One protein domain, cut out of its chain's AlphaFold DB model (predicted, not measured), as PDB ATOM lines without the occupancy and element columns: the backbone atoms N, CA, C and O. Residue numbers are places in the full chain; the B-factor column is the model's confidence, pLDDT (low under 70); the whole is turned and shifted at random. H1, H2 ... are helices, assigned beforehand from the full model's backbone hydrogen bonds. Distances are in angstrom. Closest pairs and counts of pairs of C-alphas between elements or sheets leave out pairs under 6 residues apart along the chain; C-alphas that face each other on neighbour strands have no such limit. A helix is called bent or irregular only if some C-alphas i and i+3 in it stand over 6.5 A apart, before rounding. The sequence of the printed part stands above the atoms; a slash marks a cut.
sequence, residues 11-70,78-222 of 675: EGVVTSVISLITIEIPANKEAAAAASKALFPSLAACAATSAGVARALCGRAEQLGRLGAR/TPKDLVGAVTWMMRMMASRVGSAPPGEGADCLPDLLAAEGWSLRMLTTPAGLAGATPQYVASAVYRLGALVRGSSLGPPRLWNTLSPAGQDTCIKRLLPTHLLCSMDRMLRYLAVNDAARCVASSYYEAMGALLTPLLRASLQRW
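What this domain is: This is residues 11 to 70 and 78 to 222 of the 675 residues of the protein "MYND-type domain-containing protein" of Tetrabaena socialis (UniProt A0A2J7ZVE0). A compact bundle of helices is built round the kinked helix H5, with H3, H4, H7 and H9 packed lengthwise on it. H1 and H2 cross H4 on one side of the bundle, H10 and the arm H11a pack on H7 on another, and H11b turns away to H9. The printed part has 205 residues, with eleven named helices, H1 to H11, and no named strand: the class is all helix. H3, H4, H5, H7, H10 and H11a form an up-and-down bundle, each running against the one before. The radius of gyration of the C-alphas is 16.0 A, and the spans are 43, 38 and 32 A.

How they stand to each other: H1, residues 11 to 22, touches H4, residues 79 to 99, with residues 17 to 22 alone; their closest C-alphas are Ile 18 and Ala 85, 5.9 A. H2, residues 29 to 39, touches H4 at 89 degrees, about perpendicular, closest at Ser 36 and Met 92, 5.4 A. H5, residues 102 to 123, is the hub. H3, residues 43 to 64, touches it at a shallow tilt of 9 degrees, the same way, closest at Ala 51 and Ala 115, 3.7 A. H4 and H5 form a helical hairpin at 12 degrees. H6, residues 126 to 131, touches H4, closest at Lys 80 and Gly 131, 4.3 A. H7, residues 134 to 149, touches H5 at 29 degrees, opposite ways, closest at Glu 116 and Leu 144, 6.5 A. H8, residues 158 to 161, touches H5, closest at Ala 106 and Leu 158, 5.6 A. H9, residues 164 to 177, touches H5 at 20 degrees, the same way, closest at Pro 110 and Cys 170, 4.2 A. H10, residues 179 to 192, touches H5 with residues 179 to 183 alone, closest at Arg 121 and Ser 182, 5.1 A. H11, residues 196 to 222, was assigned as one helix by its hydrogen bonds but is bent: C-alphas 209 and 212 are 7.4 A apart, and its arms, H11a, residues 196 to 209, and H11b, residues 212 to 222, stand at 66 degrees. H11a touches H7 at 26 degrees, closest at Gly 145 and Ala 206, 4.4 A; H11b touches H9, closest at Ile 171 and Leu 214, 6.0 A. H1 and H5 are apart. Every O i to N i+4 pair is within hydrogen-bond range in H1, H2, H3, H4, H6, H7, H10 and H11b; H5 has 16 of 18, H9 8 of 10, H11a 7 of 10, and H8 is too short for such a pair.

Where its parts are: H1 begins at C-alpha 11, (-50.068, -10.816, 36.330). H3 is 31.4 A long, H4 30.8 A, H5 28.4 A and H7 22.5 A. H5 is irregular, with C-alphas 107 and 110 7.5 A apart and a kink of 57 degrees near residue 109; H11a is irregular, with C-alphas 198 and 201 7.4 A apart; H9 is irregular, but only just, with C-alphas 173 and 176 6.9 A apart. H11b ends at C-alpha 222, (-19.352, -19.255, 41.000).

The domain as a whole: The C-alphas of Ala 27 and Trp 222 are the farthest apart, 45.6 A. Residues 71 to 77 are not printed; C-alphas 70 and 78 are 8.6 A apart across the cut. Of the links printed whole, H1 to H2 and H7 to H8 are short and the others tight. The mean pLDDT of the printed part is 84.8, and it is under 70 at residues 11 to 28, residue 68 and residues 150 to 157.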
ATOM      1  N   GLU A  11     -48.933 -10.861  35.389       51.69
ATOM      2  CA  GLU A  11     -50.068 -10.816  36.330       51.69
ATOM      3  C   GLU A  11     -51.356 -11.405  35.726       51.69
ATOM      4  O   GLU A  11     -52.111 -12.102  36.413       51.69
ATOM      5  N   GLY A  12     -51.555 -11.231  34.416       60.62
ATOM      6  CA  GLY A  12     -52.664 -11.840  33.676       60.62
ATOM      7  C   GLY A  12     -52.565 -13.366  33.602       60.62
ATOM      8  O   GLY A  12     -53.568 -14.057  33.776       60.62
ATOM      9  N   VAL A  13     -51.353 -13.907  33.427       60.12
ATOM     10  CA  VAL A  13     -51.120 -15.359  33.345       60.12
ATOM     11  C   VAL A  13     -51.376 -16.028  34.692       60.12
ATOM     12  O   VAL A  13     -52.087 -17.025  34.745       60.12
ATOM     13  N   VAL A  14     -50.858 -15.473  35.794       60.59
ATOM     14  CA  VAL A  14     -51.054 -16.053  37.134       60.59
ATOM     15  C   VAL A  14     -52.527 -16.036  37.532       60.59
ATOM     16  O   VAL A  14     -53.038 -17.047  38.001       60.59
ATOM     17  N   THR A  15     -53.224 -14.923  37.299       63.56
ATOM     18  CA  THR A  15     -54.651 -14.810  37.630       63.56
ATOM     19  C   THR A  15     -55.493 -15.750  36.768       63.56
ATOM     20  O   THR A  15     -56.359 -16.438  37.293       63.56
ATOM     21  N   SER A  16     -55.191 -15.866  35.470       64.81
ATOM     22  CA  SER A  16     -55.882 -16.805  34.575       64.81
ATOM     23  C   SER A  16     -55.644 -18.259  34.975       64.81
ATOM     24  O   SER A  16     -56.584 -19.043  34.991       64.81
ATOM     25  N   VAL A  17     -54.409 -18.615  35.345       62.34
ATOM     26  CA  VAL A  17     -54.058 -19.957  35.829       62.34
ATOM     27  C   VAL A  17     -54.763 -20.264  37.146       62.34
ATOM     28  O   VAL A  17     -55.320 -21.345  37.280       62.34
ATOM     29  N   ILE A  18     -54.785 -19.334  38.105       64.44
ATOM     30  CA  ILE A  18     -55.500 -19.533  39.372       64.44
ATOM     31  C   ILE A  18     -56.988 -19.726  39.095       64.44
ATOM     32  O   ILE A  18     -57.519 -20.754  39.490       64.44
ATOM     33  N   SER A  19     -57.619 -18.829  38.332       61.62
ATOM     34  CA  SER A  19     -59.038 -18.931  37.973       61.62
ATOM     35  C   SER A  19     -59.373 -20.237  37.246       61.62
ATOM     36  O   SER A  19     -60.372 -20.867  37.573       61.62
ATOM     37  N   LEU A  20     -58.530 -20.694  36.311       57.72
ATOM     38  CA  LEU A  20     -58.697 -21.981  35.619       57.72
ATOM     39  C   LEU A  20     -58.601 -23.186  36.565       57.72
ATOM     40  O   LEU A  20     -59.264 -24.190  36.336       57.72
ATOM     41  N   ILE A  21     -57.778 -23.097  37.612       59.66
ATOM     42  CA  ILE A  21     -57.523 -24.203  38.545       59.66
ATOM     43  C   ILE A  21     -58.525 -24.217  39.711       59.66
ATOM     44  O   ILE A  21     -58.856 -25.284  40.225       59.66
ATOM     45  N   THR A  22     -59.025 -23.057  40.144       52.44
ATOM     46  CA  THR A  22     -59.926 -22.943  41.302       52.44
ATOM     47  C   THR A  22     -61.373 -23.326  41.009       52.44
ATOM     48  O   THR A  22     -62.120 -23.555  41.955       52.44
ATOM     49  N   ILE A  23     -61.787 -23.395  39.738       50.31
ATOM     50  CA  ILE A  23     -63.204 -23.585  39.386       50.31
ATOM     51  C   ILE A  23     -63.700 -25.011  39.672       50.31
ATOM     52  O   ILE A  23     -64.837 -25.152  40.104       50.31
ATOM     53  N   GLU A  24     -62.866 -26.053  39.579       48.81
ATOM     54  CA  GLU A  24     -63.243 -27.410  40.005       48.81
ATOM     55  C   GLU A  24     -62.009 -28.191  40.480       48.81
ATOM     56  O   GLU A  24     -61.174 -28.613  39.681       48.81
ATOM     57  N   ILE A  25     -61.881 -28.420  41.793       49.59
ATOM     58  CA  ILE A  25     -60.940 -29.414  42.328       49.59
ATOM     59  C   ILE A  25     -61.688 -30.748  42.370       49.59
ATOM     60  O   ILE A  25     -62.445 -30.982  43.315       49.59
ATOM     61  N   PRO A  26     -61.509 -31.656  41.400       50.00
ATOM     62  CA  PRO A  26     -62.138 -32.952  41.516       50.00
ATOM     63  C   PRO A  26     -61.519 -33.731  42.683       50.00
ATOM     64  O   PRO A  26     -60.297 -33.823  42.828       50.00
ATOM     65  N   ALA A  27     -62.374 -34.315  43.518       58.25
ATOM     66  CA  ALA A  27     -61.969 -34.984  44.753       58.25
ATOM     67  C   ALA A  27     -61.172 -36.293  44.536       58.25
ATOM     68  O   ALA A  27     -60.562 -36.791  45.481       58.25
ATOM     69  N   ASN A  28     -61.149 -36.855  43.317       68.81
ATOM     70  CA  ASN A  28     -60.568 -38.172  43.025       68.81
ATOM     71  C   ASN A  28     -59.434 -38.120  41.971       68.81
ATOM     72  O   ASN A  28     -59.468 -37.335  41.022       68.81
ATOM     73  N   LYS A  29     -58.440 -39.009  42.123       71.06
ATOM     74  CA  LYS A  29     -57.272 -39.206  41.241       71.06
ATOM     75  C   LYS A  29     -57.649 -39.402  39.769       71.06
ATOM     76  O   LYS A  29     -56.943 -38.911  38.895       71.06
ATOM     77  N   GLU A  30     -58.756 -40.088  39.494       75.25
ATOM     78  CA  GLU A  30     -59.227 -40.379  38.130       75.25
ATOM     79  C   GLU A  30     -59.567 -39.110  37.345       75.25
ATOM     80  O   GLU A  30     -59.190 -38.960  36.184       75.25
ATOM     81  N   ALA A  31     -60.209 -38.151  38.003       73.44
ATOM     82  CA  ALA A  31     -60.573 -36.887  37.386       73.44
ATOM     83  C   ALA A  31     -59.352 -35.975  37.177       73.44
ATOM     84  O   ALA A  31     -59.267 -35.302  36.154       73.44
ATOM     85  N   ALA A  32     -58.350 -36.019  38.066       70.25
ATOM     86  CA  ALA A  32     -57.065 -35.356  37.821       70.25
ATOM     87  C   ALA A  32     -56.330 -35.959  36.607       70.25
ATOM     88  O   ALA A  32     -55.741 -35.226  35.810       70.25
ATOM     89  N   ALA A  33     -56.397 -37.284  36.428       74.62
ATOM     90  CA  ALA A  33     -55.843 -37.958  35.256       74.62
ATOM     91  C   ALA A  33     -56.577 -37.559  33.962       74.62
ATOM     92  O   ALA A  33     -55.926 -37.288  32.949       74.62
ATOM     93  N   ALA A  34     -57.913 -37.487  33.993       77.88
ATOM     94  CA  ALA A  34     -58.739 -37.074  32.857       77.88
ATOM     95  C   ALA A  34     -58.510 -35.603  32.470       77.88
ATOM     96  O   ALA A  34     -58.235 -35.314  31.305       77.88
ATOM     97  N   ALA A  35     -58.528 -34.689  33.447       75.69
ATOM     98  CA  ALA A  35     -58.245 -33.270  33.232       75.69
ATOM     99  C   ALA A  35     -56.837 -33.066  32.668       75.69
ATOM    100  O   ALA A  35     -56.649 -32.357  31.682       75.69
ATOM    101  N   SER A  36     -55.846 -33.768  33.226       77.31
ATOM    102  CA  SER A  36     -54.494 -33.723  32.690       77.31
ATOM    103  C   SER A  36     -54.453 -34.192  31.233       77.31
ATOM    104  O   SER A  36     -53.826 -33.517  30.418       77.31
ATOM    105  N   LYS A  37     -55.118 -35.309  30.883       81.94
ATOM    106  CA  LYS A  37     -55.260 -35.821  29.498       81.94
ATOM    107  C   LYS A  37     -55.856 -34.802  28.535       81.94
ATOM    108  O   LYS A  37     -55.340 -34.674  27.432       81.94
ATOM    109  N   ALA A  38     -56.871 -34.065  28.968       84.00
ATOM    110  CA  ALA A  38     -57.502 -33.031  28.159       84.00
ATOM    111  C   ALA A  38     -56.611 -31.790  27.966       84.00
ATOM    112  O   ALA A  38     -56.584 -31.218  26.882       84.00
ATOM    113  N   LEU A  39     -55.870 -31.383  29.003       85.06
ATOM    114  CA  LEU A  39     -55.098 -30.136  29.001       85.06
ATOM    115  C   LEU A  39     -53.729 -30.243  28.323       85.06
ATOM    116  O   LEU A  39     -53.221 -29.245  27.816       85.06
ATOM    117  N   PHE A  40     -53.109 -31.427  28.328       89.44
ATOM    118  CA  PHE A  40     -51.742 -31.596  27.829       89.44
ATOM    119  C   PHE A  40     -51.662 -32.651  26.716       89.44
ATOM    120  O   PHE A  40     -52.032 -33.805  26.938       89.44
ATOM    121  N   PRO A  41     -51.109 -32.330  25.537       89.75
ATOM    122  CA  PRO A  41     -51.010 -33.300  24.444       89.75
ATOM    123  C   PRO A  41     -49.978 -34.413  24.706       89.75
ATOM    124  O   PRO A  41     -50.091 -35.494  24.139       89.75
ATOM    125  N   SER A  42     -48.983 -34.188  25.573       92.75
ATOM    126  CA  SER A  42     -47.915 -35.152  25.893       92.75
ATOM    127  C   SER A  42     -47.388 -34.982  27.324       92.75
ATOM    128  O   SER A  42     -47.672 -33.967  27.974       92.75
ATOM    129  N   LEU A  43     -46.600 -35.948  27.829       91.69
ATOM    130  CA  LEU A  43     -45.924 -35.798  29.125       91.69
ATOM    131  C   LEU A  43     -44.928 -34.636  29.101       91.69
ATOM    132  O   LEU A  43     -44.903 -33.845  30.042       91.69
ATOM    133  N   ALA A  44     -44.165 -34.488  28.015       94.25
ATOM    134  CA  ALA A  44     -43.211 -33.393  27.851       94.25
ATOM    135  C   ALA A  44     -43.896 -32.020  27.938       94.25
ATOM    136  O   ALA A  44     -43.434 -31.139  28.662       94.25
ATOM    137  N   ALA A  45     -45.048 -31.856  27.272       93.94
ATOM    138  CA  ALA A  45     -45.841 -30.631  27.357       93.94
ATOM    139  C   ALA A  45     -46.359 -30.382  28.785       93.94
ATOM    140  O   ALA A  45     -46.321 -29.248  29.266       93.94
ATOM    141  N   CYS A  46     -46.795 -31.437  29.482       93.88
ATOM    142  CA  CYS A  46     -47.225 -31.356  30.877       93.88
ATOM    143  C   CYS A  46     -46.074 -30.932  31.807       93.88
ATOM    144  O   CYS A  46     -46.250 -30.010  32.604       93.88
ATOM    145  N   ALA A  47     -44.892 -31.543  31.681       93.94
ATOM    146  CA  ALA A  47     -43.716 -31.247  32.500       93.94
ATOM    147  C   ALA A  47     -43.210 -29.812  32.277       93.94
ATOM    148  O   ALA A  47     -43.060 -29.053  33.237       93.94
ATOM    149  N   ALA A  48     -43.029 -29.407  31.017       95.12
ATOM    150  CA  ALA A  48     -42.572 -28.063  30.668       95.12
ATOM    151  C   ALA A  48     -43.562 -26.979  31.131       95.12
ATOM    152  O   ALA A  48     -43.155 -25.974  31.722       95.12
ATOM    153  N   THR A  49     -44.870 -27.200  30.934       94.25
ATOM    154  CA  THR A  49     -45.906 -26.261  31.395       94.25
ATOM    155  C   THR A  49     -45.957 -26.193  32.917       94.25
ATOM    156  O   THR A  49     -46.007 -25.100  33.478       94.25
ATOM    157  N   SER A  50     -45.866 -27.338  33.602       94.19
ATOM    158  CA  SER A  50     -45.831 -27.394  35.070       94.19
ATOM    159  C   SER A  50     -44.634 -26.628  35.631       94.19
ATOM    160  O   SER A  50     -44.790 -25.873  36.590       94.19
ATOM    161  N   ALA A  51     -43.458 -26.749  35.004       95.44
ATOM    162  CA  ALA A  51     -42.270 -25.990  35.384       95.44
ATOM    163  C   ALA A  51     -42.447 -24.480  35.170       95.44
ATOM    164  O   ALA A  51     -42.090 -23.689  36.047       95.44
ATOM    165  N   GLY A  52     -43.030 -24.074  34.037       95.19
ATOM    166  CA  GLY A  52     -43.343 -22.673  33.743       95.19
ATOM    167  C   GLY A  52     -44.329 -22.062  34.742       95.19
ATOM    168  O   GLY A  52     -44.062 -20.996  35.299       95.19
ATOM    169  N   VAL A  53     -45.425 -22.768  35.034       93.31
ATOM    170  CA  VAL A  53     -46.446 -22.334  35.999       93.31
ATOM    171  C   VAL A  53     -45.881 -22.279  37.416       93.31
ATOM    172  O   VAL A  53     -46.045 -21.265  38.092       93.31
ATOM    173  N   ALA A  54     -45.166 -23.315  37.866       95.69
ATOM    174  CA  ALA A  54     -44.546 -23.327  39.190       95.69
ATOM    175  C   ALA A  54     -43.563 -22.157  39.361       95.69
ATOM    176  O   ALA A  54     -43.556 -21.500  40.402       95.69
ATOM    177  N   ARG A  55     -42.785 -21.834  38.318       96.50
ATOM    178  CA  ARG A  55     -41.889 -20.671  38.313       96.50
ATOM    179  C   ARG A  55     -42.650 -19.348  38.413       96.50
ATOM    180  O   ARG A  55     -42.234 -18.479  39.176       96.50
ATOM    181  N   ALA A  56     -43.746 -19.187  37.673       93.62
ATOM    182  CA  ALA A  56     -44.568 -17.977  37.718       93.62
ATOM    183  C   ALA A  56     -45.227 -17.783  39.096       93.62
ATOM    184  O   ALA A  56     -45.149 -16.697  39.674       93.62
ATOM    185  N   LEU A  57     -45.798 -18.853  39.662       93.12
ATOM    186  CA  LEU A  57     -46.372 -18.851  41.012       93.12
ATOM    187  C   LEU A  57     -45.310 -18.547  42.075       93.12
ATOM    188  O   LEU A  57     -45.562 -17.750  42.976       93.12
ATOM    189  N   CYS A  58     -44.111 -19.122  41.944       94.88
ATOM    190  CA  CYS A  58     -42.976 -18.806  42.809       94.88
ATOM    191  C   CYS A  58     -42.620 -17.317  42.748       94.88
ATOM    192  O   CYS A  58     -42.532 -16.673  43.790       94.88
ATOM    193  N   GLY A  59     -42.472 -16.753  41.544       92.50
ATOM    194  CA  GLY A  59     -42.169 -15.331  41.369       92.50
ATOM    195  C   GLY A  59     -43.230 -14.426  41.999       92.50
ATOM    196  O   GLY A  59     -42.889 -13.460  42.680       92.50
ATOM    197  N   ARG A  60     -44.517 -14.772  41.859       89.69
ATOM    198  CA  ARG A  60     -45.603 -14.033  42.516       89.69
ATOM    199  C   ARG A  60     -45.532 -14.143  44.038       89.69
ATOM    200  O   ARG A  60     -45.656 -13.130  44.722       89.69
ATOM    201  N   ALA A  61     -45.314 -15.339  44.576       91.00
ATOM    202  CA  ALA A  61     -45.204 -15.546  46.018       91.00
ATOM    203  C   ALA A  61     -44.016 -14.773  46.626       91.00
ATOM    204  O   ALA A  61     -44.138 -14.203  47.710       91.00
ATOM    205  N   GLU A  62     -42.892 -14.686  45.909       90.56
ATOM    206  CA  GLU A  62     -41.733 -13.881  46.308       90.56
ATOM    207  C   GLU A  62     -42.032 -12.375  46.296       90.56
ATOM    208  O   GLU A  62     -41.674 -11.682  47.249       90.56
ATOM    209  N   GLN A  63     -42.743 -11.875  45.276       88.38
ATOM    210  CA  GLN A  63     -43.158 -10.466  45.186       88.38
ATOM    211  C   GLN A  63     -44.069 -10.040  46.342       88.38
ATOM    212  O   GLN A  63     -43.969  -8.914  46.826       88.38
ATOM    213  N   LEU A  64     -44.945 -10.933  46.811       85.69
ATOM    214  CA  LEU A  64     -45.806 -10.647  47.961       85.69
ATOM    215  C   LEU A  64     -45.004 -10.492  49.272       85.69
ATOM    216  O   LEU A  64     -45.465  -9.841  50.217       85.69
ATOM    217  N   GLY A  65     -43.802 -11.073  49.341       83.69
ATOM    218  CA  GLY A  65     -42.899 -10.976  50.484       83.69
ATOM    219  C   GLY A  65     -43.557 -11.386  51.806       83.69
ATOM    220  O   GLY A  65     -44.408 -12.272  51.864       83.69
ATOM    221  N   ARG A  66     -43.179 -10.718  52.905       78.75
ATOM    222  CA  ARG A  66     -43.769 -10.966  54.237       78.75
ATOM    223  C   ARG A  66     -45.224 -10.504  54.348       78.75
ATOM    224  O   ARG A  66     -45.965 -11.028  55.172       78.75
ATOM    225  N   LEU A  67     -45.626  -9.524  53.542       75.44
ATOM    226  CA  LEU A  67     -46.984  -8.981  53.555       75.44
ATOM    227  C   LEU A  67     -47.991  -9.968  52.959       75.44
ATOM    228  O   LEU A  67     -49.135  -9.990  53.404       75.44
ATOM    229  N   GLY A  68     -47.543 -10.821  52.034       68.50
ATOM    230  CA  GLY A  68     -48.321 -11.917  51.465       68.50
ATOM    231  C   GLY A  68     -48.765 -12.973  52.462       68.50
ATOM    232  O   GLY A  68     -49.743 -13.652  52.205       68.50
ATOM    233  N   ALA A  69     -48.090 -13.103  53.606       72.81
ATOM    234  CA  ALA A  69     -48.482 -14.060  54.638       72.81
ATOM    235  C   ALA A  69     -49.784 -13.668  55.363       72.81
ATOM    236  O   ALA A  69     -50.358 -14.489  56.072       72.81
ATOM    237  N   ARG A  70     -50.246 -12.416  55.220       77.19
ATOM    238  CA  ARG A  70     -51.498 -11.938  55.816       77.19
ATOM    239  C   ARG A  70     -52.586 -11.906  54.752       77.19
ATOM    240  O   ARG A  70     -52.444 -11.201  53.753       77.19
ATOM    241  N   THR A  78     -55.153 -15.242  47.398       86.06
ATOM    242  CA  THR A  78     -54.730 -15.584  48.759       86.06
ATOM    243  C   THR A  78     -53.539 -16.558  48.754       86.06
ATOM    244  O   THR A  78     -53.285 -17.249  47.762       86.06
ATOM    245  N   PRO A  79     -52.800 -16.678  49.875       88.31
ATOM    246  CA  PRO A  79     -51.810 -17.741  50.068       88.31
ATOM    247  C   PRO A  79     -52.342 -19.153  49.807       88.31
ATOM    248  O   PRO A  79     -51.640 -19.981  49.225       88.31
ATOM    249  N   LYS A  80     -53.588 -19.424  50.214       88.50
ATOM    250  CA  LYS A  80     -54.243 -20.719  50.001       88.50
ATOM    251  C   LYS A  80     -54.496 -20.976  48.521       88.50
ATOM    252  O   LYS A  80     -54.281 -22.100  48.081       88.50
ATOM    253  N   ASP A  81     -54.855 -19.951  47.749       88.69
ATOM    254  CA  ASP A  81     -55.066 -20.083  46.301       88.69
ATOM    255  C   ASP A  81     -53.760 -20.415  45.577       88.69
ATOM    256  O   ASP A  81     -53.723 -21.316  44.741       88.69
ATOM    257  N   LEU A  82     -52.656 -19.751  45.947       90.12
ATOM    258  CA  LEU A  82     -51.327 -20.047  45.399       90.12
ATOM    259  C   LEU A  82     -50.918 -21.498  45.677       90.12
ATOM    260  O   LEU A  82     -50.505 -22.219  44.763       90.12
ATOM    261  N   VAL A  83     -51.042 -21.930  46.936       91.25
ATOM    262  CA  VAL A  83     -50.706 -23.296  47.358       91.25
ATOM    263  C   VAL A  83     -51.631 -24.318  46.694       91.25
ATOM    264  O   VAL A  83     -51.152 -25.334  46.191       91.25
ATOM    265  N   GLY A  84     -52.932 -24.047  46.623       90.75
ATOM    266  CA  GLY A  84     -53.909 -24.886  45.931       90.75
ATOM    267  C   GLY A  84     -53.567 -25.062  44.452       90.75
ATOM    268  O   GLY A  84     -53.487 -26.196  43.973       90.75
ATOM    269  N   ALA A  85     -53.255 -23.962  43.761       90.44
ATOM    270  CA  ALA A  85     -52.907 -23.962  42.345       90.44
ATOM    271  C   ALA A  85     -51.661 -24.810  42.047       90.44
ATOM    272  O   ALA A  85     -51.697 -25.695  41.186       90.44
ATOM    273  N   VAL A  86     -50.563 -24.602  42.788       92.19
ATOM    274  CA  VAL A  86     -49.340 -25.393  42.574       92.19
ATOM    275  C   VAL A  86     -49.548 -26.861  42.964       92.19
ATOM    276  O   VAL A  86     -49.073 -27.755  42.267       92.19
ATOM    277  N   THR A  87     -50.310 -27.138  44.029       89.62
ATOM    278  CA  THR A  87     -50.625 -28.509  44.465       89.62
ATOM    279  C   THR A  87     -51.355 -29.276  43.379       89.62
ATOM    280  O   THR A  87     -51.012 -30.424  43.087       89.62
ATOM    281  N   TRP A  88     -52.366 -28.650  42.784       86.88
ATOM    282  CA  TRP A  88     -53.163 -29.267  41.740       86.88
ATOM    283  C   TRP A  88     -52.331 -29.536  40.484       86.88
ATOM    284  O   TRP A  88     -52.348 -30.656  39.970       86.88
ATOM    285  N   MET A  89     -51.505 -28.569  40.072       90.31
ATOM    286  CA  MET A  89     -50.571 -28.747  38.956       90.31
ATOM    287  C   MET A  89     -49.623 -29.934  39.187       90.31
ATOM    288  O   MET A  89     -49.507 -30.813  38.332       90.31
ATOM    289  N   MET A  90     -49.009 -30.028  40.372       90.06
ATOM    290  CA  MET A  90     -48.110 -31.144  40.695       90.06
ATOM    291  C   MET A  90     -48.846 -32.493  40.752       90.06
ATOM    292  O   MET A  90     -48.278 -33.516  40.377       90.06
ATOM    293  N   ARG A  91     -50.119 -32.527  41.176       87.19
ATOM    294  CA  ARG A  91     -50.942 -33.754  41.153       87.19
ATOM    295  C   ARG A  91     -51.240 -34.227  39.732       87.19
ATOM    296  O   ARG A  91     -51.118 -35.422  39.465       87.19
ATOM    297  N   MET A  92     -51.593 -33.317  38.823       87.25
ATOM    298  CA  MET A  92     -51.788 -33.655  37.408       87.25
ATOM    299  C   MET A  92     -50.504 -34.198  36.782       87.25
ATOM    300  O   MET A  92     -50.533 -35.230  36.111       87.25
ATOM    301  N   MET A  93     -49.375 -33.534  37.043       90.00
ATOM    302  CA  MET A  93     -48.060 -33.967  36.579       90.00
ATOM    303  C   MET A  93     -47.719 -35.368  37.107       90.00
ATOM    304  O   MET A  93     -47.411 -36.262  36.321       90.00
ATOM    305  N   ALA A  94     -47.851 -35.601  38.417       87.00
ATOM    306  CA  ALA A  94     -47.578 -36.899  39.033       87.00
ATOM    307  C   ALA A  94     -48.465 -38.020  38.464       87.00
ATOM    308  O   ALA A  94     -47.980 -39.123  38.212       87.00
ATOM    309  N   SER A  95     -49.747 -37.734  38.205       85.19
ATOM    310  CA  SER A  95     -50.656 -38.696  37.574       85.19
ATOM    311  C   SER A  95     -50.199 -39.090  36.169       85.19
ATOM    312  O   SER A  95     -50.328 -40.257  35.802       85.19
ATOM    313  N   ARG A  96     -49.675 -38.146  35.377       87.69
ATOM    314  CA  ARG A  96     -49.153 -38.437  34.034       87.69
ATOM    315  C   ARG A  96     -47.884 -39.259  34.085       87.69
ATOM    316  O   ARG A  96     -47.809 -40.269  33.391       87.69
ATOM    317  N   VAL A  97     -46.941 -38.865  34.940       87.44
ATOM    318  CA  VAL A  97     -45.683 -39.593  35.155       87.44
ATOM    319  C   VAL A  97     -45.962 -41.040  35.564       87.44
ATOM    320  O   VAL A  97     -45.355 -41.950  35.012       87.44
ATOM    321  N   GLY A  98     -46.924 -41.269  36.465       84.19
ATOM    322  CA  GLY A  98     -47.309 -42.615  36.902       84.19
ATOM    323  C   GLY A  98     -47.888 -43.508  35.798       84.19
ATOM    324  O   GLY A  98     -47.822 -44.727  35.915       84.19
ATOM    325  N   SER A  99     -48.434 -42.920  34.730       84.94
ATOM    326  CA  SER A  99     -48.996 -43.649  33.582       84.94
ATOM    327  C   SER A  99     -48.051 -43.774  32.385       84.94
ATOM    328  O   SER A  99     -48.381 -44.472  31.428       84.94
ATOM    329  N   ALA A 100     -46.915 -43.074  32.402       86.25
ATOM    330  CA  ALA A 100     -46.015 -42.989  31.260       86.25
ATOM    331  C   ALA A 100     -45.007 -44.152  31.229       86.25
ATOM    332  O   ALA A 100     -44.579 -44.631  32.285       86.25
ATOM    333  N   PRO A 101     -44.566 -44.591  30.035       87.25
ATOM    334  CA  PRO A 101     -43.438 -45.505  29.909       87.25
ATOM    335  C   PRO A 101     -42.170 -44.926  30.571       87.25
ATOM    336  O   PRO A 101     -41.929 -43.720  30.469       87.25
ATOM    337  N   PRO A 102     -41.300 -45.755  31.184       83.88
ATOM    338  CA  PRO A 102     -40.097 -45.269  31.866       83.88
ATOM    339  C   PRO A 102     -39.164 -44.422  30.987       83.88
ATOM    340  O   PRO A 102     -38.570 -43.471  31.486       83.88
ATOM    341  N   GLY A 103     -39.063 -44.736  29.689       86.44
ATOM    342  CA  GLY A 103     -38.266 -43.958  28.732       86.44
ATOM    343  C   GLY A 103     -38.781 -42.527  28.555       86.44
ATOM    344  O   GLY A 103     -38.016 -41.582  28.707       86.44
ATOM    345  N   GLU A 104     -40.093 -42.357  28.358       89.94
ATOM    346  CA  GLU A 104     -40.719 -41.030  28.237       89.94
ATOM    347  C   GLU A 104     -40.577 -40.225  29.541       89.94
ATOM    348  O   GLU A 104     -40.306 -39.023  29.521       89.94
ATOM    349  N   GLY A 105     -40.704 -40.897  30.693       87.88
ATOM    350  CA  GLY A 105     -40.470 -40.290  32.004       87.88
ATOM    351  C   GLY A 105     -39.029 -39.811  32.200       87.88
ATOM    352  O   GLY A 105     -38.817 -38.725  32.742       87.88
ATOM    353  N   ALA A 106     -38.043 -40.587  31.741       87.81
ATOM    354  CA  ALA A 106     -36.630 -40.226  31.816       87.81
ATOM    355  C   ALA A 106     -36.300 -39.006  30.939       87.81
ATOM    356  O   ALA A 106     -35.623 -38.090  31.411       87.81
ATOM    357  N   ASP A 107     -36.842 -38.944  29.719       90.50
ATOM    358  CA  ASP A 107     -36.646 -37.817  28.797       90.50
ATOM    359  C   ASP A 107     -37.241 -36.507  29.342       90.50
ATOM    360  O   ASP A 107     -36.693 -35.423  29.133       90.50
ATOM    361  N   CYS A 108     -38.334 -36.603  30.106       93.94
ATOM    362  CA  CYS A 108     -38.992 -35.455  30.733       93.94
ATOM    363  C   CYS A 108     -38.417 -35.086  32.115       93.94
ATOM    364  O   CYS A 108     -38.792 -34.048  32.672       93.94
ATOM    365  N   LEU A 109     -37.514 -35.897  32.690       93.19
ATOM    366  CA  LEU A 109     -37.031 -35.722  34.066       93.19
ATOM    367  C   LEU A 109     -36.450 -34.325  34.365       93.19
ATOM    368  O   LEU A 109     -36.744 -33.808  35.447       93.19
ATOM    369  N   PRO A 110     -35.692 -33.663  33.462       95.38
ATOM    370  CA  PRO A 110     -35.171 -32.325  33.736       95.38
ATOM    371  C   PRO A 110     -36.263 -31.288  34.034       95.38
ATOM    372  O   PRO A 110     -36.102 -30.480  34.951       95.38
ATOM    373  N   ASP A 111     -37.375 -31.315  33.293       95.88
ATOM    374  CA  ASP A 111     -38.482 -30.373  33.489       95.88
ATOM    375  C   ASP A 111     -39.385 -30.788  34.661       95.88
ATOM    376  O   ASP A 111     -39.844 -29.921  35.402       95.88
ATOM    377  N   LEU A 112     -39.556 -32.093  34.915       94.88
ATOM    378  CA  LEU A 112     -40.245 -32.599  36.114       94.88
ATOM    379  C   LEU A 112     -39.534 -32.154  37.403       94.88
ATOM    380  O   LEU A 112     -40.165 -31.651  38.334       94.88
ATOM    381  N   LEU A 113     -38.206 -32.291  37.447       94.88
ATOM    382  CA  LEU A 113     -37.396 -31.833  38.575       94.88
ATOM    383  C   LEU A 113     -37.424 -30.309  38.705       94.88
ATOM    384  O   LEU A 113     -37.518 -29.800  39.820       94.88
ATOM    385  N   ALA A 114     -37.383 -29.569  37.592       96.25
ATOM    386  CA  ALA A 114     -37.525 -28.116  37.626       96.25
ATOM    387  C   ALA A 114     -38.886 -27.691  38.198       96.25
ATOM    388  O   ALA A 114     -38.935 -26.771  39.015       96.25
ATOM    389  N   ALA A 115     -39.973 -28.364  37.810       96.06
ATOM    390  CA  ALA A 115     -41.314 -28.103  38.321       96.06
ATOM    391  C   ALA A 115     -41.405 -28.299  39.839       96.06
ATOM    392  O   ALA A 115     -41.850 -27.387  40.540       96.06
ATOM    393  N   GLU A 116     -40.908 -29.425  40.364       94.69
ATOM    394  CA  GLU A 116     -40.861 -29.635  41.816       94.69
ATOM    395  C   GLU A 116     -39.915 -28.640  42.498       94.69
ATOM    396  O   GLU A 116     -40.281 -28.062  43.514       94.69
ATOM    397  N   GLY A 117     -38.741 -28.346  41.933       95.94
ATOM    398  CA  GLY A 117     -37.817 -27.364  42.505       95.94
ATOM    399  C   GLY A 117     -38.440 -25.971  42.658       95.94
ATOM    400  O   GLY A 117     -38.329 -25.356  43.720       95.94
ATOM    401  N   TRP A 118     -39.148 -25.481  41.634       97.44
ATOM    402  CA  TRP A 118     -39.878 -24.208  41.707       97.44
ATOM    403  C   TRP A 118     -41.069 -24.260  42.661       97.44
ATOM    404  O   TRP A 118     -41.312 -23.287  43.375       97.44
ATOM    405  N   SER A 119     -41.783 -25.386  42.701       95.81
ATOM    406  CA  SER A 119     -42.858 -25.624  43.664       95.81
ATOM    407  C   SER A 119     -42.325 -25.512  45.093       95.81
ATOM    408  O   SER A 119     -42.788 -24.664  45.850       95.81
ATOM    409  N   LEU A 120     -41.268 -26.251  45.437       95.00
ATOM    410  CA  LEU A 120     -40.642 -26.210  46.762       95.00
ATOM    411  C   LEU A 120     -40.163 -24.808  47.140       95.00
ATOM    412  O   LEU A 120     -40.401 -24.353  48.262       95.00
ATOM    413  N   ARG A 121     -39.546 -24.088  46.198       95.62
ATOM    414  CA  ARG A 121     -39.146 -22.696  46.416       95.62
ATOM    415  C   ARG A 121     -40.349 -21.819  46.748       95.62
ATOM    416  O   ARG A 121     -40.297 -21.097  47.743       95.62
ATOM    417  N   MET A 122     -41.441 -21.941  45.994       95.31
ATOM    418  CA  MET A 122     -42.689 -21.227  46.264       95.31
ATOM    419  C   MET A 122     -43.216 -21.536  47.669       95.31
ATOM    420  O   MET A 122     -43.521 -20.610  48.424       95.31
ATOM    421  N   LEU A 123     -43.235 -22.813  48.064       94.00
ATOM    422  CA  LEU A 123     -43.717 -23.239  49.382       94.00
ATOM    423  C   LEU A 123     -42.897 -22.683  50.537       94.00
ATOM    424  O   LEU A 123     -43.431 -22.501  51.622       94.00
ATOM    425  N   THR A 124     -41.622 -22.380  50.309       92.69
ATOM    426  CA  THR A 124     -40.730 -21.816  51.335       92.69
ATOM    427  C   THR A 124     -40.740 -20.295  51.408       92.69
ATOM    428  O   THR A 124     -39.997 -19.705  52.197       92.69
ATOM    429  N   THR A 125     -41.562 -19.639  50.591       93.38
ATOM    430  CA  THR A 125     -41.832 -18.208  50.743       93.38
ATOM    431  C   THR A 125     -42.739 -17.967  51.959       93.38
ATOM    432  O   THR A 125     -43.470 -18.870  52.370       93.38
ATOM    433  N   PRO A 126     -42.761 -16.748  52.534       90.56
ATOM    434  CA  PRO A 126     -43.694 -16.432  53.616       90.56
ATOM    435  C   PRO A 126     -45.166 -16.664  53.241       90.56
ATOM    436  O   PRO A 126     -45.934 -17.128  54.076       90.56
ATOM    437  N   ALA A 127     -45.553 -16.377  51.991       90.19
ATOM    438  CA  ALA A 127     -46.895 -16.665  51.488       90.19
ATOM    439  C   ALA A 127     -47.134 -18.179  51.357       90.19
ATOM    440  O   ALA A 127     -48.142 -18.682  51.842       90.19
ATOM    441  N   GLY A 128     -46.187 -18.924  50.779       92.38
ATOM    442  CA  GLY A 128     -46.277 -20.380  50.656       92.38
ATOM    443  C   GLY A 128     -46.460 -21.075  52.006       92.38
ATOM    444  O   GLY A 128     -47.400 -21.848  52.170       92.38
ATOM    445  N   LEU A 129     -45.637 -20.736  53.003       90.12
ATOM    446  CA  LEU A 129     -45.723 -21.308  54.353       90.12
ATOM    447  C   LEU A 129     -47.015 -20.928  55.090       90.12
ATOM    448  O   LEU A 129     -47.496 -21.714  55.901       90.12
ATOM    449  N   ALA A 130     -47.580 -19.747  54.820       90.00
ATOM    450  CA  ALA A 130     -48.857 -19.330  55.398       90.00
ATOM    451  C   ALA A 130     -50.057 -20.080  54.788       90.00
ATOM    452  O   ALA A 130     -51.055 -20.297  55.472       90.00
ATOM    453  N   GLY A 131     -49.971 -20.465  53.510       88.94
ATOM    454  CA  GLY A 131     -51.021 -21.216  52.811       88.94
ATOM    455  C   GLY A 131     -50.901 -22.739  52.923       88.94
ATOM    456  O   GLY A 131     -51.868 -23.447  52.642       88.94
ATOM    457  N   ALA A 132     -49.731 -23.257  53.299       90.94
ATOM    458  CA  ALA A 132     -49.418 -24.681  53.309       90.94
ATOM    459  C   ALA A 132     -49.627 -25.336  54.681       90.94
ATOM    460  O   ALA A 132     -49.306 -24.768  55.720       90.94
ATOM    461  N   THR A 133     -50.088 -26.589  54.674       90.56
ATOM    462  CA  THR A 133     -50.047 -27.461  55.856       90.56
ATOM    463  C   THR A 133     -48.738 -28.262  55.898       90.56
ATOM    464  O   THR A 133     -48.161 -28.543  54.839       90.56
ATOM    465  N   PRO A 134     -48.278 -28.719  57.080       89.19
ATOM    466  CA  PRO A 134     -47.100 -29.584  57.188       89.19
ATOM    467  C   PRO A 134     -47.182 -30.845  56.319       89.19
ATOM    468  O   PRO A 134     -46.205 -31.214  55.672       89.19
ATOM    469  N   GLN A 135     -48.361 -31.466  56.222       88.25
ATOM    470  CA  GLN A 135     -48.589 -32.660  55.400       88.25
ATOM    471  C   GLN A 135     -48.366 -32.380  53.913       88.25
ATOM    472  O   GLN A 135     -47.862 -33.228  53.176       88.25
ATOM    473  N   TYR A 136     -48.732 -31.185  53.458       87.50
ATOM    474  CA  TYR A 136     -48.545 -30.802  52.072       87.50
ATOM    475  C   TYR A 136     -47.071 -30.506  51.747       87.50
ATOM    476  O   TYR A 136     -46.556 -30.998  50.740       87.50
ATOM    477  N   VAL A 137     -46.375 -29.786  52.631       89.69
ATOM    478  CA  VAL A 137     -44.922 -29.570  52.524       89.69
ATOM    479  C   VAL A 137     -44.201 -30.918  52.483       89.69
ATOM    480  O   VAL A 137     -43.374 -31.149  51.601       89.69
ATOM    481  N   ALA A 138     -44.587 -31.848  53.359       88.06
ATOM    482  CA  ALA A 138     -44.068 -33.207  53.367       88.06
ATOM    483  C   ALA A 138     -44.336 -33.939  52.042       88.06
ATOM    484  O   ALA A 138     -43.405 -34.466  51.438       88.06
ATOM    485  N   SER A 139     -45.576 -33.895  51.533       87.56
ATOM    486  CA  SER A 139     -45.961 -34.462  50.228       87.56
ATOM    487  C   SER A 139     -45.050 -34.002  49.091       87.56
ATOM    488  O   SER A 139     -44.701 -34.803  48.226       87.56
ATOM    489  N   ALA A 140     -44.639 -32.735  49.089       89.44
ATOM    490  CA  ALA A 140     -43.757 -32.213  48.057       89.44
ATOM    491  C   ALA A 140     -42.333 -32.797  48.128       89.44
ATOM    492  O   ALA A 140     -41.764 -33.141  47.093       89.44
ATOM    493  N   VAL A 141     -41.800 -33.022  49.333       88.50
ATOM    494  CA  VAL A 141     -40.524 -33.738  49.521       88.50
ATOM    495  C   VAL A 141     -40.635 -35.192  49.059       88.50
ATOM    496  O   VAL A 141     -39.753 -35.672  48.350       88.50
ATOM    497  N   TYR A 142     -41.730 -35.882  49.406       87.44
ATOM    498  CA  TYR A 142     -41.961 -37.262  48.964       87.44
ATOM    499  C   TYR A 142     -41.975 -37.374  47.436       87.44
ATOM    500  O   TYR A 142     -41.376 -38.296  46.888       87.44
ATOM    501  N   ARG A 143     -42.614 -36.429  46.729       88.56
ATOM    502  CA  ARG A 143     -42.631 -36.426  45.254       88.56
ATOM    503  C   ARG A 143     -41.242 -36.227  44.662       88.56
ATOM    504  O   ARG A 143     -40.880 -36.948  43.736       88.56
ATOM    505  N   LEU A 144     -40.445 -35.313  45.218       90.00
ATOM    506  CA  LEU A 144     -39.058 -35.128  44.791       90.00
ATOM    507  C   LEU A 144     -38.230 -36.408  44.997       90.00
ATOM    508  O   LEU A 144     -37.538 -36.840  44.077       90.00
ATOM    509  N   GLY A 145     -38.338 -37.042  46.169       87.19
ATOM    510  CA  GLY A 145     -37.683 -38.324  46.454       87.19
ATOM    511  C   GLY A 145     -38.111 -39.425  45.477       87.19
ATOM    512  O   GLY A 145     -37.264 -40.114  44.907       87.19
ATOM    513  N   ALA A 146     -39.413 -39.512  45.189       84.31
ATOM    514  CA  ALA A 146     -39.971 -40.474  44.244       84.31
ATOM    515  C   ALA A 146     -39.465 -40.268  42.805       84.31
ATOM    516  O   ALA A 146     -39.165 -41.255  42.137       84.31
ATOM    517  N   LEU A 147     -39.323 -39.023  42.332       86.75
ATOM    518  CA  LEU A 147     -38.766 -38.731  41.001       86.75
ATOM    519  C   LEU A 147     -37.297 -39.151  40.880       86.75
ATOM    520  O   LEU A 147     -36.864 -39.627  39.833       86.75
ATOM    521  N   VAL A 148     -36.526 -38.982  41.954       85.88
ATOM    522  CA  VAL A 148     -35.097 -39.301  41.975       85.88
ATOM    523  C   VAL A 148     -34.873 -40.809  42.108       85.88
ATOM    524  O   VAL A 148     -34.188 -41.421  41.288       85.88
ATOM    525  N   ARG A 149     -35.440 -41.437  43.140       75.62
ATOM    526  CA  ARG A 149     -35.086 -42.808  43.533       75.62
ATOM    527  C   ARG A 149     -36.104 -43.862  43.104       75.62
ATOM    528  O   ARG A 149     -35.801 -45.048  43.212       75.62
ATOM    529  N   GLY A 150     -37.259 -43.457  42.577       64.12
ATOM    530  CA  GLY A 150     -38.405 -44.338  42.366       64.12
ATOM    531  C   GLY A 150     -39.032 -44.746  43.702       64.12
ATOM    532  O   GLY A 150     -38.332 -45.100  44.646       64.12
ATOM    533  N   SER A 151     -40.358 -44.708  43.792       56.53
ATOM    534  CA  SER A 151     -41.094 -45.240  44.948       56.53
ATOM    535  C   SER A 151     -41.808 -46.532  44.558       56.53
ATOM    536  O   SER A 151     -42.016 -46.789  43.375       56.53
ATOM    537  N   SER A 152     -42.255 -47.324  45.535       43.84
ATOM    538  CA  SER A 152     -43.167 -48.458  45.298       43.84
ATOM    539  C   SER A 152     -44.505 -48.048  44.655       43.84
ATOM    540  O   SER A 152     -45.267 -48.911  44.233       43.84
ATOM    541  N   LEU A 153     -44.786 -46.741  44.571       40.38
ATOM    542  CA  LEU A 153     -46.019 -46.148  44.051       40.38
ATOM    543  C   LEU A 153     -45.822 -45.384  42.719       40.38
ATOM    544  O   LEU A 153     -46.749 -44.702  42.285       40.38
ATOM    545  N   GLY A 154     -44.651 -45.463  42.067       49.34
ATOM    546  CA  GLY A 154     -44.349 -44.741  40.816       49.34
ATOM    547  C   GLY A 154     -43.244 -45.398  39.964       49.34
ATOM    548  O   GLY A 154     -42.676 -46.400  40.392       49.34
ATOM    549  N   PRO A 155     -42.943 -44.882  38.752       47.66
ATOM    550  CA  PRO A 155     -42.058 -45.549  37.789       47.66
ATOM    551  C   PRO A 155     -40.618 -45.739  38.322       47.66
ATOM    552  O   PRO A 155     -40.198 -45.048  39.256       47.66
ATOM    553  N   PRO A 156     -39.845 -46.696  37.763       55.34
ATOM    554  CA  PRO A 156     -38.549 -47.116  38.303       55.34
ATOM    555  C   PRO A 156     -37.505 -45.988  38.300       55.34
ATOM    556  O   PRO A 156     -37.458 -45.224  37.349       55.34
ATOM    557  N   ARG A 157     -36.653 -45.944  39.345       69.25
ATOM    558  CA  ARG A 157     -35.343 -45.250  39.509       69.25
ATOM    559  C   ARG A 157     -34.848 -44.374  38.332       69.25
ATOM    560  O   ARG A 157     -33.745 -44.605  37.832       69.25
ATOM    561  N   LEU A 158     -35.603 -43.341  37.937       79.88
ATOM    562  CA  LEU A 158     -35.336 -42.578  36.708       79.88
ATOM    563  C   LEU A 158     -33.952 -41.920  36.726       79.88
ATOM    564  O   LEU A 158     -33.241 -41.932  35.725       79.88
ATOM    565  N   TRP A 159     -33.514 -41.414  37.881       86.94
ATOM    566  CA  TRP A 159     -32.194 -40.793  38.016       86.94
ATOM    567  C   TRP A 159     -31.036 -41.734  37.657       86.94
ATOM    568  O   TRP A 159     -30.069 -41.328  37.011       86.94
ATOM    569  N   ASN A 160     -31.134 -43.000  38.072       84.38
ATOM    570  CA  ASN A 160     -30.072 -43.987  37.875       84.38
ATOM    571  C   ASN A 160     -30.060 -44.558  36.453       84.38
ATOM    572  O   ASN A 160     -29.062 -45.147  36.053       84.38
ATOM    573  N   THR A 161     -31.153 -44.400  35.702       84.69
ATOM    574  CA  THR A 161     -31.218 -44.787  34.288       84.69
ATOM    575  C   THR A 161     -30.678 -43.704  33.356       84.69
ATOM    576  O   THR A 161     -30.416 -43.985  32.190       84.69
ATOM    577  N   LEU A 162     -30.501 -42.470  33.844       89.19
ATOM    578  CA  LEU A 162     -29.950 -41.382  33.041       89.19
ATOM    579  C   LEU A 162     -28.453 -41.557  32.781       89.19
ATOM    580  O   LEU A 162     -27.678 -41.951  33.653       89.19
ATOM    581  N   SER A 163     -28.031 -41.145  31.585       93.25
ATOM    582  CA  SER A 163     -26.617 -40.927  31.290       93.25
ATOM    583  C   SER A 163     -26.059 -39.765  32.131       93.25
ATOM    584  O   SER A 163     -26.819 -38.887  32.558       93.25
ATOM    585  N   PRO A 164     -24.729 -39.670  32.315       93.38
ATOM    586  CA  PRO A 164     -24.116 -38.523  32.988       93.38
ATOM    587  C   PRO A 164     -24.508 -37.165  32.376       93.38
ATOM    588  O   PRO A 164     -24.686 -36.189  33.102       93.38
ATOM    589  N   ALA A 165     -24.705 -37.099  31.054       94.06
ATOM    590  CA  ALA A 165     -25.170 -35.892  30.367       94.06
ATOM    591  C   ALA A 165     -26.644 -35.562  30.680       94.06
ATOM    592  O   ALA A 165     -27.006 -34.392  30.834       94.06
ATOM    593  N   GLY A 166     -27.493 -36.586  30.820       94.00
ATOM    594  CA  GLY A 166     -28.877 -36.424  31.269       94.00
ATOM    595  C   GLY A 166     -28.954 -35.904  32.707       94.00
ATOM    596  O   GLY A 166     -29.693 -34.958  32.987       94.00
ATOM    597  N   GLN A 167     -28.127 -36.450  33.604       94.38
ATOM    598  CA  GLN A 167     -28.010 -35.961  34.982       94.38
ATOM    599  C   GLN A 167     -27.529 -34.503  35.019       94.38
ATOM    600  O   GLN A 167     -28.140 -33.675  35.689       94.38
ATOM    601  N   ASP A 168     -26.499 -34.144  34.247       94.81
ATOM    602  CA  ASP A 168     -26.015 -32.758  34.141       94.81
ATOM    603  C   ASP A 168     -27.101 -31.793  33.628       94.81
ATOM    604  O   ASP A 168     -27.259 -30.684  34.146       94.81
ATOM    605  N   THR A 169     -27.923 -32.234  32.672       96.12
ATOM    606  CA  THR A 169     -29.077 -31.460  32.186       96.12
ATOM    607  C   THR A 169     -30.103 -31.220  33.295       96.12
ATOM    608  O   THR A 169     -30.560 -30.085  33.469       96.12
ATOM    609  N   CYS A 170     -30.413 -32.242  34.100       96.50
ATOM    610  CA  CYS A 170     -31.281 -32.104  35.274       96.50
ATOM    611  C   CYS A 170     -30.713 -31.098  36.286       96.50
ATOM    612  O   CYS A 170     -31.426 -30.207  36.749       96.50
ATOM    613  N   ILE A 171     -29.415 -31.184  36.592       96.62
ATOM    614  CA  ILE A 171     -28.742 -30.270  37.528       96.62
ATOM    615  C   ILE A 171     -28.781 -28.826  37.020       96.62
ATOM    616  O   ILE A 171     -29.131 -27.915  37.774       96.62
ATOM    617  N   LYS A 172     -28.508 -28.593  35.732       95.19
ATOM    618  CA  LYS A 172     -28.601 -27.259  35.113       95.19
ATOM    619  C   LYS A 172     -30.005 -26.662  35.208       95.19
ATOM    620  O   LYS A 172     -30.129 -25.461  35.452       95.19
ATOM    621  N   ARG A 173     -31.046 -27.484  35.039       95.56
ATOM    622  CA  ARG A 173     -32.454 -27.071  35.174       95.56
ATOM    623  C   ARG A 173     -32.850 -26.783  36.624       95.56
ATOM    624  O   ARG A 173     -33.624 -25.859  36.858       95.56
ATOM    625  N   LEU A 174     -32.281 -27.509  37.585       95.88
ATOM    626  CA  LEU A 174     -32.525 -27.314  39.016       95.88
ATOM    627  C   LEU A 174     -31.781 -26.116  39.615       95.88
ATOM    628  O   LEU A 174     -32.303 -25.488  40.531       95.88
ATOM    629  N   LEU A 175     -30.593 -25.761  39.118       93.94
ATOM    630  CA  LEU A 175     -29.772 -24.682  39.690       93.94
ATOM    631  C   LEU A 175     -30.532 -23.361  39.965       93.94
ATOM    632  O   LEU A 175     -30.367 -22.806  41.051       93.94
ATOM    633  N   PRO A 176     -31.375 -22.832  39.054       94.25
ATOM    634  CA  PRO A 176     -32.120 -21.591  39.295       94.25
ATOM    635  C   PRO A 176     -33.199 -21.690  40.384       94.25
ATOM    636  O   PRO A 176     -33.686 -20.665  40.856       94.25
ATOM    637  N   THR A 177     -33.592 -22.905  40.778       94.75
ATOM    638  CA  THR A 177     -34.647 -23.138  41.776       94.75
ATOM    639  C   THR A 177     -34.158 -22.950  43.213       94.75
ATOM    640  O   THR A 177     -34.980 -22.875  44.117       94.75
ATOM    641  N   HIS A 178     -32.840 -22.870  43.452       92.94
ATOM    642  CA  HIS A 178     -32.260 -22.860  44.805       92.94
ATOM    643  C   HIS A 178     -32.839 -23.974  45.695       92.94
ATOM    644  O   HIS A 178     -33.215 -23.751  46.850       92.94
ATOM    645  N   LEU A 179     -32.933 -25.183  45.127       94.44
ATOM    646  CA  LEU A 179     -33.549 -26.344  45.766       94.44
ATOM    647  C   LEU A 179     -33.002 -26.590  47.179       94.44
ATOM    648  O   LEU A 179     -33.784 -26.785  48.100       94.44
ATOM    649  N   LEU A 180     -31.682 -26.521  47.370       93.38
ATOM    650  CA  LEU A 180     -31.049 -26.798  48.665       93.38
ATOM    651  C   LEU A 180     -31.465 -25.796  49.753       93.38
ATOM    652  O   LEU A 180     -31.779 -26.201  50.870       93.38
ATOM    653  N   CYS A 181     -31.561 -24.506  49.413       92.62
ATOM    654  CA  CYS A 181     -32.065 -23.471  50.321       92.62
ATOM    655  C   CYS A 181     -33.539 -23.708  50.678       92.62
ATOM    656  O   CYS A 181     -33.952 -23.537  51.823       92.62
ATOM    657  N   SER A 182     -34.335 -24.103  49.682       94.06
ATOM    658  CA  SER A 182     -35.754 -24.417  49.863       94.06
ATOM    659  C   SER A 182     -35.913 -25.627  50.789       94.06
ATOM    660  O   SER A 182     -36.688 -25.592  51.740       94.06
ATOM    661  N   MET A 183     -35.099 -26.661  50.592       93.31
ATOM    662  CA  MET A 183     -35.099 -27.861  51.422       93.31
ATOM    663  C   MET A 183     -34.649 -27.598  52.861       93.31
ATOM    664  O   MET A 183     -35.233 -28.187  53.768       93.31
ATOM    665  N   ASP A 184     -33.687 -26.703  53.098       93.56
ATOM    666  CA  ASP A 184     -33.329 -26.262  54.456       93.56
ATOM    667  C   ASP A 184     -34.526 -25.604  55.165       93.56
ATOM    668  O   ASP A 184     -34.943 -26.030  56.245       93.56
ATOM    669  N   ARG A 185     -35.151 -24.617  54.513       92.88
ATOM    670  CA  ARG A 185     -36.319 -23.902  55.055       92.88
ATOM    671  C   ARG A 185     -37.500 -24.826  55.334       92.88
ATOM    672  O   ARG A 185     -38.143 -24.690  56.372       92.88
ATOM    673  N   MET A 186     -37.780 -25.769  54.434       92.44
ATOM    674  CA  MET A 186     -38.826 -26.774  54.645       92.44
ATOM    675  C   MET A 186     -38.513 -27.658  55.839       92.44
ATOM    676  O   MET A 186     -39.394 -27.887  56.660       92.44
ATOM    677  N   LEU A 187     -37.272 -28.133  55.958       92.31
ATOM    678  CA  LEU A 187     -36.880 -29.016  57.049       92.31
ATOM    679  C   LEU A 187     -37.028 -28.308  58.397       92.31
ATOM    680  O   LEU A 187     -37.564 -28.885  59.337       92.31
ATOM    681  N   ARG A 188     -36.638 -27.031  58.464       92.50
ATOM    682  CA  ARG A 188     -36.853 -26.163  59.632       92.50
ATOM    683  C   ARG A 188     -38.327 -25.973  59.952       92.50
ATOM    684  O   ARG A 188     -38.729 -26.168  61.095       92.50
ATOM    685  N   TYR A 189     -39.137 -25.634  58.951       91.94
ATOM    686  CA  TYR A 189     -40.581 -25.485  59.121       91.94
ATOM    687  C   TYR A 189     -41.215 -26.779  59.642       91.94
ATOM    688  O   TYR A 189     -41.969 -26.751  60.612       91.94
ATOM    689  N   LEU A 190     -40.873 -27.923  59.053       90.44
ATOM    690  CA  LEU A 190     -41.365 -29.223  59.490       90.44
ATOM    691  C   LEU A 190     -40.860 -29.578  60.894       90.44
ATOM    692  O   LEU A 190     -41.613 -30.168  61.659       90.44
ATOM    693  N   ALA A 191     -39.640 -29.187  61.268       89.62
ATOM    694  CA  ALA A 191     -39.105 -29.412  62.611       89.62
ATOM    695  C   ALA A 191     -39.862 -28.602  63.673       89.62
ATOM    696  O   ALA A 191     -40.204 -29.137  64.721       89.62
ATOM    697  N   VAL A 192     -40.197 -27.338  63.380       90.25
ATOM    698  CA  VAL A 192     -41.028 -26.497  64.263       90.25
ATOM    699  C   VAL A 192     -42.437 -27.076  64.447       90.25
ATOM    700  O   VAL A 192     -43.034 -26.896  65.503       90.25
ATOM    701  N   ASN A 193     -42.962 -27.782  63.441       86.94
ATOM    702  CA  ASN A 193     -44.304 -28.371  63.450       86.94
ATOM    703  C   ASN A 193     -44.316 -29.879  63.786       86.94
ATOM    704  O   ASN A 193     -45.297 -30.549  63.474       86.94
ATOM    705  N   ASP A 194     -43.231 -30.421  64.355       84.69
ATOM    706  CA  ASP A 194     -43.074 -31.847  64.715       84.69
ATOM    707  C   ASP A 194     -43.375 -32.841  63.566       84.69
ATOM    708  O   ASP A 194     -43.782 -33.982  63.756       84.69
ATOM    709  N   ALA A 195     -43.166 -32.399  62.325       84.50
ATOM    710  CA  ALA A 195     -43.416 -33.154  61.098       84.50
ATOM    711  C   ALA A 195     -42.125 -33.504  60.335       84.50
ATOM    712  O   ALA A 195     -42.171 -34.207  59.323       84.50
ATOM    713  N   ALA A 196     -40.960 -33.033  60.803       80.88
ATOM    714  CA  ALA A 196     -39.665 -33.321  60.172       80.88
ATOM    715  C   ALA A 196     -39.346 -34.820  60.162       80.88
ATOM    716  O   ALA A 196     -38.696 -35.310  59.239       80.88
ATOM    717  N   ARG A 197     -39.841 -35.554  61.162       73.38
ATOM    718  CA  ARG A 197     -39.575 -36.985  61.307       73.38
ATOM    719  C   ARG A 197     -40.120 -37.792  60.132       73.38
ATOM    720  O   ARG A 197     -39.397 -38.603  59.564       73.38
ATOM    721  N   CYS A 198     -41.337 -37.479  59.689       74.06
ATOM    722  CA  CYS A 198     -41.995 -38.190  58.594       74.06
ATOM    723  C   CYS A 198     -41.219 -38.079  57.271       74.06
ATOM    724  O   CYS A 198     -41.202 -39.015  56.476       74.06
ATOM    725  N   VAL A 199     -40.552 -36.947  57.023       78.81
ATOM    726  CA  VAL A 199     -39.913 -36.665  55.725       78.81
ATOM    727  C   VAL A 199     -38.444 -37.060  55.646       78.81
ATOM    728  O   VAL A 199     -37.874 -37.024  54.557       78.81
ATOM    729  N   ALA A 200     -37.809 -37.421  56.762       75.62
ATOM    730  CA  ALA A 200     -36.365 -37.644  56.825       75.62
ATOM    731  C   ALA A 200     -35.876 -38.710  55.829       75.62
ATOM    732  O   ALA A 200     -34.837 -38.529  55.191       75.62
ATOM    733  N   SER A 201     -36.653 -39.780  55.634       73.69
ATOM    734  CA  SER A 201     -36.356 -40.807  54.628       73.69
ATOM    735  C   SER A 201     -36.363 -40.223  53.208       73.69
ATOM    736  O   SER A 201     -35.399 -40.377  52.464       73.69
ATOM    737  N   SER A 202     -37.367 -39.424  52.849       80.44
ATOM    738  CA  SER A 202     -37.422 -38.778  51.529       80.44
ATOM    739  C   SER A 202     -36.357 -37.706  51.324       80.44
ATOM    740  O   SER A 202     -35.878 -37.533  50.203       80.44
ATOM    741  N   TYR A 203     -35.929 -37.024  52.392       82.75
ATOM    742  CA  TYR A 203     -34.731 -36.182  52.350       82.75
ATOM    743  C   TYR A 203     -33.495 -37.009  52.022       82.75
ATOM    744  O   TYR A 203     -32.733 -36.614  51.144       82.75
ATOM    745  N   TYR A 204     -33.312 -38.158  52.676       80.88
ATOM    746  CA  TYR A 204     -32.207 -39.065  52.378       80.88
ATOM    747  C   TYR A 204     -32.217 -39.514  50.911       80.88
ATOM    748  O   TYR A 204     -31.179 -39.497  50.251       80.88
ATOM    749  N   GLU A 205     -33.391 -39.833  50.370       82.31
ATOM    750  CA  GLU A 205     -33.540 -40.248  48.976       82.31
ATOM    751  C   GLU A 205     -33.229 -39.138  47.969       82.31
ATOM    752  O   GLU A 205     -32.461 -39.362  47.033       82.31
ATOM    753  N   ALA A 206     -33.801 -37.945  48.156       86.69
ATOM    754  CA  ALA A 206     -33.596 -36.822  47.246       86.69
ATOM    755  C   ALA A 206     -32.174 -36.247  47.357       86.69
ATOM    756  O   ALA A 206     -31.502 -36.019  46.349       86.69
ATOM    757  N   MET A 207     -31.690 -36.026  48.582       87.69
ATOM    758  CA  MET A 207     -30.377 -35.423  48.823       87.69
ATOM    759  C   MET A 207     -29.237 -36.358  48.462       87.69
ATOM    760  O   MET A 207     -28.270 -35.880  47.876       87.69
ATOM    761  N   GLY A 208     -29.397 -37.666  48.689       85.06
ATOM    762  CA  GLY A 208     -28.400 -38.676  48.334       85.06
ATOM    763  C   GLY A 208     -28.006 -38.690  46.850       85.06
ATOM    764  O   GLY A 208     -26.950 -39.203  46.490       85.06
ATOM    765  N   ALA A 209     -28.857 -38.153  45.970       87.56
ATOM    766  CA  ALA A 209     -28.567 -38.048  44.542       87.56
ATOM    767  C   ALA A 209     -28.282 -36.614  44.080       87.56
ATOM    768  O   ALA A 209     -27.493 -36.418  43.158       87.56
ATOM    769  N   LEU A 210     -28.944 -35.613  44.673       92.56
ATOM    770  CA  LEU A 210     -28.941 -34.246  44.150       92.56
ATOM    771  C   LEU A 210     -27.951 -33.315  44.851       92.56
ATOM    772  O   LEU A 210     -27.460 -32.385  44.211       92.56
ATOM    773  N   LEU A 211     -27.644 -33.532  46.133       92.81
ATOM    774  CA  LEU A 211     -26.932 -32.545  46.946       92.81
ATOM    775  C   LEU A 211     -25.534 -32.246  46.399       92.81
ATOM    776  O   LEU A 211     -25.241 -31.108  46.025       92.81
ATOM    777  N   THR A 212     -24.674 -33.259  46.314       92.56
ATOM    778  CA  THR A 212     -23.300 -33.046  45.852       92.56
ATOM    779  C   THR A 212     -23.220 -32.567  44.391       92.56
ATOM    780  O   THR A 212     -22.458 -31.631  44.121       92.56
ATOM    781  N   PRO A 213     -23.995 -33.113  43.429       93.94
ATOM    782  CA  PRO A 213     -24.032 -32.576  42.068       93.94
ATOM    783  C   PRO A 213     -24.492 -31.114  41.982       93.94
ATOM    784  O   PRO A 213     -23.872 -30.336  41.253       93.94
ATOM    785  N   LEU A 214     -25.513 -30.709  42.750       94.94
ATOM    786  CA  LEU A 214     -25.964 -29.314  42.803       94.94
ATOM    787  C   LEU A 214     -24.879 -28.399  43.370       94.94
ATOM    788  O   LEU A 214     -24.558 -27.389  42.747       94.94
ATOM    789  N   LEU A 215     -24.255 -28.774  44.489       93.56
ATOM    790  CA  LEU A 215     -23.165 -27.998  45.086       93.56
ATOM    791  C   LEU A 215     -21.966 -27.870  44.142       93.56
ATOM    792  O   LEU A 215     -21.396 -26.786  44.014       93.56
ATOM    793  N   ARG A 216     -21.607 -28.949  43.433       93.94
ATOM    794  CA  ARG A 216     -20.552 -28.929  42.412       93.94
ATOM    795  C   ARG A 216     -20.875 -27.931  41.305       93.94
ATOM    796  O   ARG A 216     -20.019 -27.118  40.954       93.94
ATOM    797  N   ALA A 217     -22.093 -27.970  40.776       93.44
ATOM    798  CA  ALA A 217     -22.507 -27.091  39.692       93.44
ATOM    799  C   ALA A 217     -22.625 -25.623  40.150       93.44
ATOM    800  O   ALA A 217     -22.173 -24.719  39.441       93.44
ATOM    801  N   SER A 218     -23.136 -25.373  41.364       91.81
ATOM    802  CA  SER A 218     -23.134 -24.048  42.003       91.81
ATOM    803  C   SER A 218     -21.709 -23.508  42.144       91.81
ATOM    804  O   SER A 218     -21.439 -22.361  41.774       91.81
ATOM    805  N   LEU A 219     -20.773 -24.344  42.601       90.56
ATOM    806  CA  LEU A 219     -19.376 -23.961  42.778       90.56
ATOM    807  C   LEU A 219     -18.693 -23.630  41.445       90.56
ATOM    808  O   LEU A 219     -18.032 -22.597  41.328       90.56
ATOM    809  N   GLN A 220     -18.887 -24.459  40.420       90.56
ATOM    810  CA  GLN A 220     -18.362 -24.206  39.076       90.56
ATOM    811  C   GLN A 220     -18.930 -22.909  38.487       90.56
ATOM    812  O   GLN A 220     -18.187 -22.100  37.928       90.56
ATOM    813  N   ARG A 221     -20.234 -22.656  38.659       89.88
ATOM    814  CA  ARG A 221     -20.875 -21.409  38.216       89.88
ATOM    815  C   ARG A 221     -20.285 -20.192  38.927       89.88
ATOM    816  O   ARG A 221     -20.057 -19.165  38.285       89.88
ATOM    817  N   TRP A 222     -20.020 -20.299  40.228       88.69
ATOM    818  CA  TRP A 222     -19.352 -19.255  41.000       88.69
ATOM    819  C   TRP A 222     -17.927 -18.988  40.488       88.69
ATOM    820  O   TRP A 222     -17.592 -17.835  40.208       88.69
TER     821      TRP A 222